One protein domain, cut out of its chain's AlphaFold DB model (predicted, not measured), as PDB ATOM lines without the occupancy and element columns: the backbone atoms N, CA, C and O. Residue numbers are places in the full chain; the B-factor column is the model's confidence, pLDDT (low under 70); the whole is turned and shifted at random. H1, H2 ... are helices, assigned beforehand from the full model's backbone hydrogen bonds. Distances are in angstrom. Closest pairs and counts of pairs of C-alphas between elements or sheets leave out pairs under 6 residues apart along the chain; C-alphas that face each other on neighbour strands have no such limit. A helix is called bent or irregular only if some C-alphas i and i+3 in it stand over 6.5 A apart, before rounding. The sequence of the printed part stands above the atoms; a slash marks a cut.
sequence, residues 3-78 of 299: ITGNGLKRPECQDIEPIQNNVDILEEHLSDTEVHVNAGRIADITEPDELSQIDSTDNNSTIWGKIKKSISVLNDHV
ATOM      1  N   ILE A   3     138.652 177.660 148.427       66.31
ATOM      2  CA  ILE A   3     137.690 178.045 147.385       66.31
ATOM      3  C   ILE A   3     138.108 177.317 146.100       66.31
ATOM      4  O   ILE A   3     139.306 177.257 145.811       66.31
ATOM      5  N   THR A   4     137.158 176.718 145.383       71.50
ATOM      6  CA  THR A   4     137.395 176.005 144.117       71.50
ATOM      7  C   THR A   4     137.588 176.971 142.939       71.50
ATOM      8  O   THR A   4     137.449 178.187 143.094       71.50
ATOM      9  N   GLY A   5     137.916 176.445 141.750       70.81
ATOM     10  CA  GLY A   5     138.102 177.250 140.536       70.81
ATOM     11  C   GLY A   5     136.847 178.035 140.138       70.81
ATOM     12  O   GLY A   5     136.964 179.160 139.654       70.81
ATOM     13  N   ASN A   6     135.662 177.496 140.445       72.44
ATOM     14  CA  ASN A   6     134.363 178.123 140.186       72.44
ATOM     15  C   ASN A   6     133.797 178.911 141.386       72.44
ATOM     16  O   ASN A   6     132.625 179.291 141.389       72.44
ATOM     17  N   GLY A   7     134.607 179.189 142.415       70.00
ATOM     18  CA  GLY A   7     134.217 180.062 143.528       70.00
ATOM     19  C   GLY A   7     133.385 179.394 144.629       70.00
ATOM     20  O   GLY A   7     132.921 180.085 145.540       70.00
ATOM     21  N   LEU A   8     133.209 178.068 144.595       70.88
ATOM     22  CA  LEU A   8     132.527 177.328 145.656       70.88
ATOM     23  C   LEU A   8     133.454 177.173 146.865       70.88
ATOM     24  O   LEU A   8     134.623 176.811 146.755       70.88
ATOM     25  N   LYS A   9     132.936 177.458 148.059       70.12
ATOM     26  CA  LYS A   9     133.700 177.374 149.306       70.12
ATOM     27  C   LYS A   9     133.502 176.005 149.955       70.12
ATOM     28  O   LYS A   9     132.392 175.693 150.383       70.12
ATOM     29  N   ARG A  10     134.581 175.230 150.104       64.81
ATOM     30  CA  ARG A  10     134.559 173.958 150.848       64.81
ATOM     31  C   ARG A  10     134.310 174.214 152.348       64.81
ATOM     32  O   ARG A  10     135.047 175.011 152.947       64.81
ATOM     33  N   PRO A  11     133.293 173.589 152.971       62.00
ATOM     34  CA  PRO A  11     133.073 173.677 154.413       62.00
ATOM     35  C   PRO A  11     134.107 172.839 155.185       62.00
ATOM     36  O   PRO A  11     134.432 171.726 154.793       62.00
ATOM     37  N   GLU A  12     134.631 173.361 156.297       65.19
ATOM     38  CA  GLU A  12     135.523 172.611 157.194       65.19
ATOM     39  C   GLU A  12     134.673 171.833 158.211       65.19
ATOM     40  O   GLU A  12     134.178 172.407 159.178       65.19
ATOM     41  N   CYS A  13     134.456 170.535 157.985       56.03
ATOM     42  CA  CYS A  13     133.773 169.660 158.941       56.03
ATOM     43  C   CYS A  13     134.361 168.243 158.871       56.03
ATOM     44  O   CYS A  13     134.478 167.688 157.783       56.03
ATOM     45  N   GLN A  14     134.755 167.675 160.017       57.84
ATOM     46  CA  GLN A  14     135.486 166.403 160.092       57.84
ATOM     47  C   GLN A  14     134.614 165.136 160.027       57.84
ATOM     48  O   GLN A  14     135.195 164.066 159.950       57.84
ATOM     49  N   ASP A  15     133.276 165.216 159.978       57.50
ATOM     50  CA  ASP A  15     132.427 164.012 160.115       57.50
ATOM     51  C   ASP A  15     131.140 163.993 159.254       57.50
ATOM     52  O   ASP A  15     130.143 163.379 159.631       57.50
ATOM     53  N   ILE A  16     131.110 164.647 158.081       60.97
ATOM     54  CA  ILE A  16     129.972 164.519 157.140       60.97
ATOM     55  C   ILE A  16     130.480 164.390 155.694       60.97
ATOM     56  O   ILE A  16     130.345 165.302 154.879       60.97
ATOM     57  N   GLU A  17     131.039 163.220 155.374       65.25
ATOM     58  CA  GLU A  17     131.441 162.796 154.018       65.25
ATOM     59  C   GLU A  17     130.404 163.141 152.910       65.25
ATOM     60  O   GLU A  17     130.814 163.616 151.847       65.25
ATOM     61  N   PRO A  18     129.069 163.052 153.141       67.25
ATOM     62  CA  PRO A  18     128.071 163.411 152.127       67.25
ATOM     63  C   PRO A  18     128.129 164.860 151.620       67.25
ATOM     64  O   PRO A  18     127.831 165.117 150.456       67.25
ATOM     65  N   ILE A  19     128.498 165.827 152.469       67.88
ATOM     66  CA  ILE A  19     128.535 167.248 152.074       67.88
ATOM     67  C   ILE A  19     129.759 167.522 151.196       67.88
ATOM     68  O   ILE A  19     129.676 168.315 150.259       67.88
ATOM     69  N   GLN A  20     130.874 166.844 151.475       68.62
ATOM     70  CA  GLN A  20     132.101 166.990 150.701       68.62
ATOM     71  C   GLN A  20     131.924 166.448 149.277       68.62
ATOM     72  O   GLN A  20     132.250 167.151 148.321       68.62
ATOM     73  N   ASN A  21     131.292 165.278 149.136       72.62
ATOM     74  CA  ASN A  21     130.962 164.707 147.827       72.62
ATOM     75  C   ASN A  21     130.060 165.632 147.001       72.62
ATOM     76  O   ASN A  21     130.299 165.811 145.813       72.62
ATOM     77  N   ASN A  22     129.068 166.281 147.615       75.00
ATOM     78  CA  ASN A  22     128.182 167.188 146.883       75.00
ATOM     79  C   ASN A  22     128.907 168.427 146.338       75.00
ATOM     80  O   ASN A  22     128.590 168.871 145.241       75.00
ATOM     81  N   VAL A  23     129.867 168.999 147.076       76.56
ATOM     82  CA  VAL A  23     130.645 170.157 146.591       76.56
ATOM     83  C   VAL A  23     131.551 169.759 145.429       76.56
ATOM     84  O   VAL A  23     131.663 170.518 144.470       76.56
ATOM     85  N   ASP A  24     132.155 168.572 145.492       76.44
ATOM     86  CA  ASP A  24     133.027 168.077 144.425       76.44
ATOM     87  C   ASP A  24     132.212 167.726 143.157       76.44
ATOM     88  O   ASP A  24     132.607 168.115 142.062       76.44
ATOM     89  N   ILE A  25     131.016 167.135 143.305       79.44
ATOM     90  CA  ILE A  25     130.059 166.903 142.202       79.44
ATOM     91  C   ILE A  25     129.593 168.227 141.577       79.44
ATOM     92  O   ILE A  25     129.508 168.352 140.357       79.44
ATOM     93  N   LEU A  26     129.283 169.238 142.395       77.31
ATOM     94  CA  LEU A  26     128.864 170.551 141.892       77.31
ATOM     95  C   LEU A  26     129.989 171.257 141.131       77.31
ATOM     96  O   LEU A  26     129.720 171.909 140.125       77.31
ATOM     97  N   GLU A  27     131.233 171.131 141.585       77.56
ATOM     98  CA  GLU A  27     132.384 171.683 140.872       77.56
ATOM     99  C   GLU A  27     132.603 170.974 139.532       77.56
ATOM    100  O   GLU A  27     132.803 171.651 138.524       77.56
ATOM    101  N   GLU A  28     132.509 169.640 139.510       77.75
ATOM    102  CA  GLU A  28     132.576 168.830 138.290       77.75
ATOM    103  C   GLU A  28     131.504 169.283 137.289       77.75
ATOM    104  O   GLU A  28     131.842 169.676 136.172       77.75
ATOM    105  N   HIS A  29     130.242 169.375 137.724       74.12
ATOM    106  CA  HIS A  29     129.121 169.826 136.894       74.12
ATOM    107  C   HIS A  29     129.291 171.260 136.362       74.12
ATOM    108  O   HIS A  29     128.901 171.549 135.234       74.12
ATOM    109  N   LEU A  30     129.858 172.177 137.155       73.56
ATOM    110  CA  LEU A  30     130.092 173.567 136.736       73.56
ATOM    111  C   LEU A  30     131.322 173.722 135.834       73.56
ATOM    112  O   LEU A  30     131.393 174.673 135.056       73.56
ATOM    113  N   SER A  31     132.292 172.814 135.945       70.69
ATOM    114  CA  SER A  31     133.442 172.735 135.040       70.69
ATOM    115  C   SER A  31     133.107 172.042 133.718       70.69
ATOM    116  O   SER A  31     133.822 172.235 132.730       70.69
ATOM    117  N   ASP A  32     132.015 171.273 133.686       68.00
ATOM    118  CA  ASP A  32     131.561 170.562 132.504       68.00
ATOM    119  C   ASP A  32     130.954 171.520 131.466       68.00
ATOM    120  O   ASP A  32     129.801 171.966 131.523       68.00
ATOM    121  N   THR A  33     131.774 171.834 130.467       60.25
ATOM    122  CA  THR A  33     131.397 172.670 129.326       60.25
ATOM    123  C   THR A  33     130.368 172.029 128.395       60.25
ATOM    124  O   THR A  33     129.815 172.731 127.546       60.25
ATOM    125  N   GLU A  34     130.086 170.728 128.532       58.59
ATOM    126  CA  GLU A  34     129.019 170.072 127.777       58.59
ATOM    127  C   GLU A  34     127.634 170.429 128.328       58.59
ATOM    128  O   GLU A  34     126.689 170.547 127.547       58.59
ATOM    129  N   VAL A  35     127.515 170.701 129.636       59.06
ATOM    130  CA  VAL A  35     126.235 170.967 130.319       59.06
ATOM    131  C   VAL A  35     125.905 172.464 130.396       59.06
ATOM    132  O   VAL A  35     124.739 172.843 130.260       59.06
ATOM    133  N   HIS A  36     126.905 173.341 130.542       61.81
ATOM    134  CA  HIS A  36     126.700 174.789 130.687       61.81
ATOM    135  C   HIS A  36     127.184 175.577 129.459       61.81
ATOM    136  O   HIS A  36     128.376 175.652 129.163       61.81
ATOM    137  N   VAL A  37     126.262 176.257 128.768       57.91
ATOM    138  CA  VAL A  37     126.613 177.185 127.683       57.91
ATOM    139  C   VAL A  37     127.172 178.470 128.293       57.91
ATOM    140  O   VAL A  37     126.426 179.288 128.834       57.91
ATOM    141  N   ASN A  38     128.479 178.705 128.174       61.34
ATOM    142  CA  ASN A  38     129.010 180.047 128.395       61.34
ATOM    143  C   ASN A  38     128.540 180.942 127.237       61.34
ATOM    144  O   ASN A  38     129.072 180.866 126.128       61.34
ATOM    145  N   ALA A  39     127.536 181.784 127.492       55.34
ATOM    146  CA  ALA A  39     126.943 182.683 126.500       55.34
ATOM    147  C   ALA A  39     127.982 183.562 125.768       55.34
ATOM    148  O   ALA A  39     127.745 183.962 124.630       55.34
ATOM    149  N   GLY A  40     129.159 183.804 126.365       56.59
ATOM    150  CA  GLY A  40     130.265 184.541 125.746       56.59
ATOM    151  C   GLY A  40     130.989 183.825 124.596       56.59
ATOM    152  O   GLY A  40     131.803 184.461 123.938       56.59
ATOM    153  N   ARG A  41     130.713 182.538 124.331       70.81
ATOM    154  CA  ARG A  41     131.390 181.738 123.284       70.81
ATOM    155  C   ARG A  41     130.472 181.255 122.161       70.81
ATOM    156  O   ARG A  41     130.942 180.573 121.257       70.81
ATOM    157  N   ILE A  42     129.179 181.604 122.172       73.56
ATOM    158  CA  ILE A  42     128.239 181.167 121.120       73.56
ATOM    159  C   ILE A  42     128.686 181.688 119.753       73.56
ATOM    160  O   ILE A  42     128.607 180.951 118.778       73.56
ATOM    161  N   ALA A  43     129.203 182.918 119.670       75.69
ATOM    162  CA  ALA A  43     129.722 183.496 118.429       75.69
ATOM    163  C   ALA A  43     130.837 182.642 117.794       75.69
ATOM    164  O   ALA A  43     130.830 182.476 116.577       75.69
ATOM    165  N   ASP A  44     131.680 182.009 118.615       82.31
ATOM    166  CA  ASP A  44     132.838 181.215 118.180       82.31
ATOM    167  C   ASP A  44     132.483 179.776 117.765       82.31
ATOM    168  O   ASP A  44     133.317 179.079 117.187       82.31
ATOM    169  N   ILE A  45     131.262 179.305 118.052       85.00
ATOM    170  CA  ILE A  45     130.798 177.972 117.634       85.00
ATOM    171  C   ILE A  45     130.678 177.935 116.108       85.00
ATOM    172  O   ILE A  45     129.932 178.728 115.523       85.00
ATOM    173  N   THR A  46     131.387 177.004 115.475       85.50
ATOM    174  CA  THR A  46     131.371 176.801 114.024       85.50
ATOM    175  C   THR A  46     129.984 176.375 113.539       85.50
ATOM    176  O   THR A  46     129.343 175.508 114.131       85.50
ATOM    177  N   GLU A  47     129.514 177.000 112.461       89.94
ATOM    178  CA  GLU A  47     128.293 176.590 111.768       89.94
ATOM    179  C   GLU A  47     128.558 175.299 110.971       89.94
ATOM    180  O   GLU A  47     129.559 175.237 110.256       89.94
ATOM    181  N   PRO A  48     127.709 174.264 111.086       90.62
ATOM    182  CA  PRO A  48     127.848 173.044 110.303       90.62
ATOM    183  C   PRO A  48     127.514 173.277 108.821       90.62
ATOM    184  O   PRO A  48     126.674 174.112 108.476       90.62
ATOM    185  N   ASP A  49     128.126 172.480 107.944       91.25
ATOM    186  CA  ASP A  49     127.929 172.587 106.492       91.25
ATOM    187  C   ASP A  49     126.481 172.274 106.076       91.25
ATOM    188  O   ASP A  49     125.909 172.960 105.222       91.25
ATOM    189  N   GLU A  50     125.856 171.292 106.733       91.75
ATOM    190  CA  GLU A  50     124.496 170.831 106.451       91.75
ATOM    191  C   GLU A  50     123.531 171.082 107.613       91.75
ATOM    192  O   GLU A  50     123.880 171.007 108.796       91.75
ATOM    193  N   LEU A  51     122.273 171.353 107.260       91.62
ATOM    194  CA  LEU A  51     121.184 171.444 108.222       91.62
ATOM    195  C   LEU A  51     120.749 170.035 108.642       91.62
ATOM    196  O   LEU A  51     120.375 169.219 107.802       91.62
ATOM    197  N   SER A  52     120.742 169.766 109.945       92.25
ATOM    198  CA  SER A  52     120.315 168.485 110.515       92.25
ATOM    199  C   SER A  52     119.428 168.689 111.743       92.25
ATOM    200  O   SER A  52     119.478 169.727 112.406       92.25
ATOM    201  N   GLN A  53     118.579 167.700 112.030       94.81
ATOM    202  CA  GLN A  53     117.670 167.724 113.176       94.81
ATOM    203  C   GLN A  53     118.456 167.641 114.495       94.81
ATOM    204  O   GLN A  53     119.477 166.959 114.560       94.81
ATOM    205  N   ILE A  54     117.981 168.327 115.537       94.38
ATOM    206  CA  ILE A  54     118.517 168.186 116.898       94.38
ATOM    207  C   ILE A  54     118.032 166.859 117.491       94.38
ATOM    208  O   ILE A  54     116.834 166.565 117.436       94.38
ATOM    209  N   ASP A  55     118.938 166.090 118.082       92.31
ATOM    210  CA  ASP A  55     118.635 164.824 118.740       92.31
ATOM    211  C   ASP A  55     119.308 164.697 120.117       92.31
ATOM    212  O   ASP A  55     120.023 165.579 120.585       92.31
ATOM    213  N   SER A  56     119.021 163.594 120.811       87.75
ATOM    214  CA  SER A  56     119.493 163.346 122.178       87.75
ATOM    215  C   SER A  56     120.995 163.068 122.297       87.75
ATOM    216  O   SER A  56     121.482 162.902 123.411       87.75
ATOM    217  N   THR A  57     121.709 162.932 121.180       88.50
ATOM    218  CA  THR A  57     123.164 162.735 121.136       88.50
ATOM    219  C   THR A  57     123.925 164.045 120.943       88.50
ATOM    220  O   THR A  57     125.144 164.066 121.102       88.50
ATOM    221  N   ASP A  58     123.221 165.146 120.656       87.94
ATOM    222  CA  ASP A  58     123.829 166.464 120.548       87.94
ATOM    223  C   ASP A  58     124.213 167.020 121.924       87.94
ATOM    224  O   ASP A  58     123.404 167.091 122.850       87.94
ATOM    225  N   ASN A  59     125.441 167.521 122.025       86.19
ATOM    226  CA  ASN A  59     125.849 168.387 123.120       86.19
ATOM    227  C   ASN A  59     125.479 169.852 122.833       86.19
ATOM    228  O   ASN A  59     125.125 170.239 121.712       86.19
ATOM    229  N   ASN A  60     125.615 170.708 123.843       82.00
ATOM    230  CA  ASN A  60     125.299 172.132 123.740       82.00
ATOM    231  C   ASN A  60     125.983 172.849 122.560       82.00
ATOM    232  O   ASN A  60     125.363 173.694 121.913       82.00
ATOM    233  N   SER A  61     127.241 172.512 122.253       83.81
ATOM    234  CA  SER A  61     127.970 173.112 121.128       83.81
ATOM    235  C   SER A  61     127.324 172.740 119.791       83.81
ATOM    236  O   SER A  61     127.030 173.610 118.969       83.81
ATOM    237  N   THR A  62     127.017 171.454 119.607       88.31
ATOM    238  CA  THR A  62     126.362 170.945 118.395       88.31
ATOM    239  C   THR A  62     124.934 171.469 118.229       88.31
ATOM    240  O   THR A  62     124.557 171.840 117.117       88.31
ATOM    241  N   ILE A  63     124.172 171.625 119.321       89.50
ATOM    242  CA  ILE A  63     122.833 172.240 119.300       89.50
ATOM    243  C   ILE A  63     122.915 173.681 118.790       89.50
ATOM    244  O   ILE A  63     122.203 174.053 117.856       89.50
ATOM    245  N   TRP A  64     123.803 174.500 119.361       89.75
ATOM    246  CA  TRP A  64     123.956 175.893 118.935       89.75
ATOM    247  C   TRP A  64     124.472 176.021 117.500       89.75
ATOM    248  O   TRP A  64     124.026 176.917 116.783       89.75
ATOM    249  N   GLY A  65     125.338 175.109 117.045       90.69
ATOM    250  CA  GLY A  65     125.736 175.011 115.640       90.69
ATOM    251  C   GLY A  65     124.539 174.763 114.715       90.69
ATOM    252  O   GLY A  65     124.329 175.518 113.763       90.69
ATOM    253  N   LYS A  66     123.694 173.771 115.027       93.19
ATOM    254  CA  LYS A  66     122.474 173.468 114.251       93.19
ATOM    255  C   LYS A  66     121.481 174.637 114.251       93.19
ATOM    256  O   LYS A  66     120.892 174.942 113.211       93.19
ATOM    257  N   ILE A  67     121.325 175.336 115.379       92.94
ATOM    258  CA  ILE A  67     120.482 176.542 115.476       92.94
ATOM    259  C   ILE A  67     121.028 177.657 114.577       92.94
ATOM    260  O   ILE A  67     120.261 178.245 113.814       92.94
ATOM    261  N   LYS A  68     122.341 177.924 114.605       91.81
ATOM    262  CA  LYS A  68     122.969 178.904 113.703       91.81
ATOM    263  C   LYS A  68     122.726 178.561 112.238       91.81
ATOM    264  O   LYS A  68     122.282 179.427 111.493       91.81
ATOM    265  N   LYS A  69     122.937 177.298 111.850       93.44
ATOM    266  CA  LYS A  69     122.680 176.842 110.478       93.44
ATOM    267  C   LYS A  69     121.219 177.017 110.079       93.44
ATOM    268  O   LYS A  69     120.939 177.471 108.979       93.44
ATOM    269  N   SER A  70     120.289 176.706 110.982       93.31
ATOM    270  CA  SER A  70     118.852 176.901 110.747       93.31
ATOM    271  C   SER A  70     118.523 178.368 110.460       93.31
ATOM    272  O   SER A  70     117.778 178.659 109.531       93.31
ATOM    273  N   ILE A  71     119.106 179.294 111.231       93.06
ATOM    274  CA  ILE A  71     118.937 180.741 111.039       93.06
ATOM    275  C   ILE A  71     119.570 181.195 109.717       93.06
ATOM    276  O   ILE A  71     118.948 181.945 108.975       93.06
ATOM    277  N   SER A  72     120.780 180.719 109.417       91.62
ATOM    278  CA  SER A  72     121.516 180.998 108.179       91.62
ATOM    279  C   SER A  72     120.712 180.582 106.940       91.62
ATOM    280  O   SER A  72     120.380 181.418 106.105       91.62
ATOM    281  N   VAL A  73     120.250 179.327 106.897       92.56
ATOM    282  CA  VAL A  73     119.406 178.796 105.814       92.56
ATOM    283  C   VAL A  73     118.077 179.551 105.697       92.56
ATOM    284  O   VAL A  73     117.606 179.786 104.585       92.56
ATOM    285  N   LEU A  74     117.452 179.932 106.818       91.38
ATOM    286  CA  LEU A  74     116.212 180.712 106.795       91.38
ATOM    287  C   LEU A  74     116.434 182.104 106.190       91.38
ATOM    288  O   LEU A  74     115.625 182.537 105.372       91.38
ATOM    289  N   ASN A  75     117.521 182.781 106.573       91.25
ATOM    290  CA  ASN A  75     117.889 184.079 106.008       91.25
ATOM    291  C   ASN A  75     118.126 183.960 104.498       91.25
ATOM    292  O   ASN A  75     117.545 184.725 103.731       91.25
ATOM    293  N   ASP A  76     118.880 182.944 104.069       89.81
ATOM    294  CA  ASP A  76     119.128 182.681 102.650       89.81
ATOM    295  C   ASP A  76     117.820 182.413 101.885       89.81
ATOM    296  O   ASP A  76     117.617 182.945 100.793       89.81
ATOM    297  N   HIS A  77     116.896 181.626 102.448       89.50
ATOM    298  CA  HIS A  77     115.618 181.307 101.803       89.50
ATOM    299  C   HIS A  77     114.754 182.549 101.555       89.50
ATOM    300  O   HIS A  77     114.249 182.717 100.445       89.50
ATOM    301  N   VAL A  78     114.598 183.411 102.568       89.12
ATOM    302  CA  VAL A  78     113.757 184.620 102.495       89.12
ATOM    303  C   VAL A  78     114.227 185.569 101.389       89.12
ATOM    304  O   VAL A  78     113.402 186.198 100.722       89.12
TER     305      VAL A  78
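AT A GLANCE: This is residues 3 to 78 of the 299 residues of an uncharacterized protein of Lachnotalea glycerini (UniProt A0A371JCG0). Two helices lie toward opposite ends of a long, thin rod: H3, the longest, toward one end and H1 toward the other, with short H2 near H3. Residues 3 to 16 fold back beside H1, and residues 45 to 59 loop beside H3. The printed part has 76 residues, with three named helices in the order H1, H2, H3 and no named strand, all helix in class. It is extended, with a radius of gyration of the C-alphas of 18.8 A and spans of 63 by 24 by 16 A.

HOW THE PARTS SIT: H3, residues 60 to 78, is close to but not clearly touching H2, residues 39 to 44; their closest C-alphas, of Trp 64 and Ile 42, are 7.1 A apart. They run the same way at a steep tilt of 61 degrees. H1, residues 17 to 31, is apart from both. Every O i to N i+4 pair is within hydrogen-bond range in H1 and H3; H2 has 0 of 2, and 1 of 3 O i to N i+3 pairs.

IN THESE COORDINATES: H3 spans 27.2 A, ending at C-alpha 78 (113.757, 184.620, 102.495). H2, irregular with C-alphas 40 and 43 7.4 A apart, spans 10.3 A. H1 spans 21.5 A from C-alpha 17 (131.441, 162.796, 154.018).

THE WHOLE: The C-alphas farthest apart, of Gln 14 and Val 78, are 64.2 A apart. Residues 13 to 18 stand free. The printed part has no cut; the link H2 to H3 is long. The model's pLDDT is under 70 at residue 3, residues 10 to 20 and residues 32 to 40.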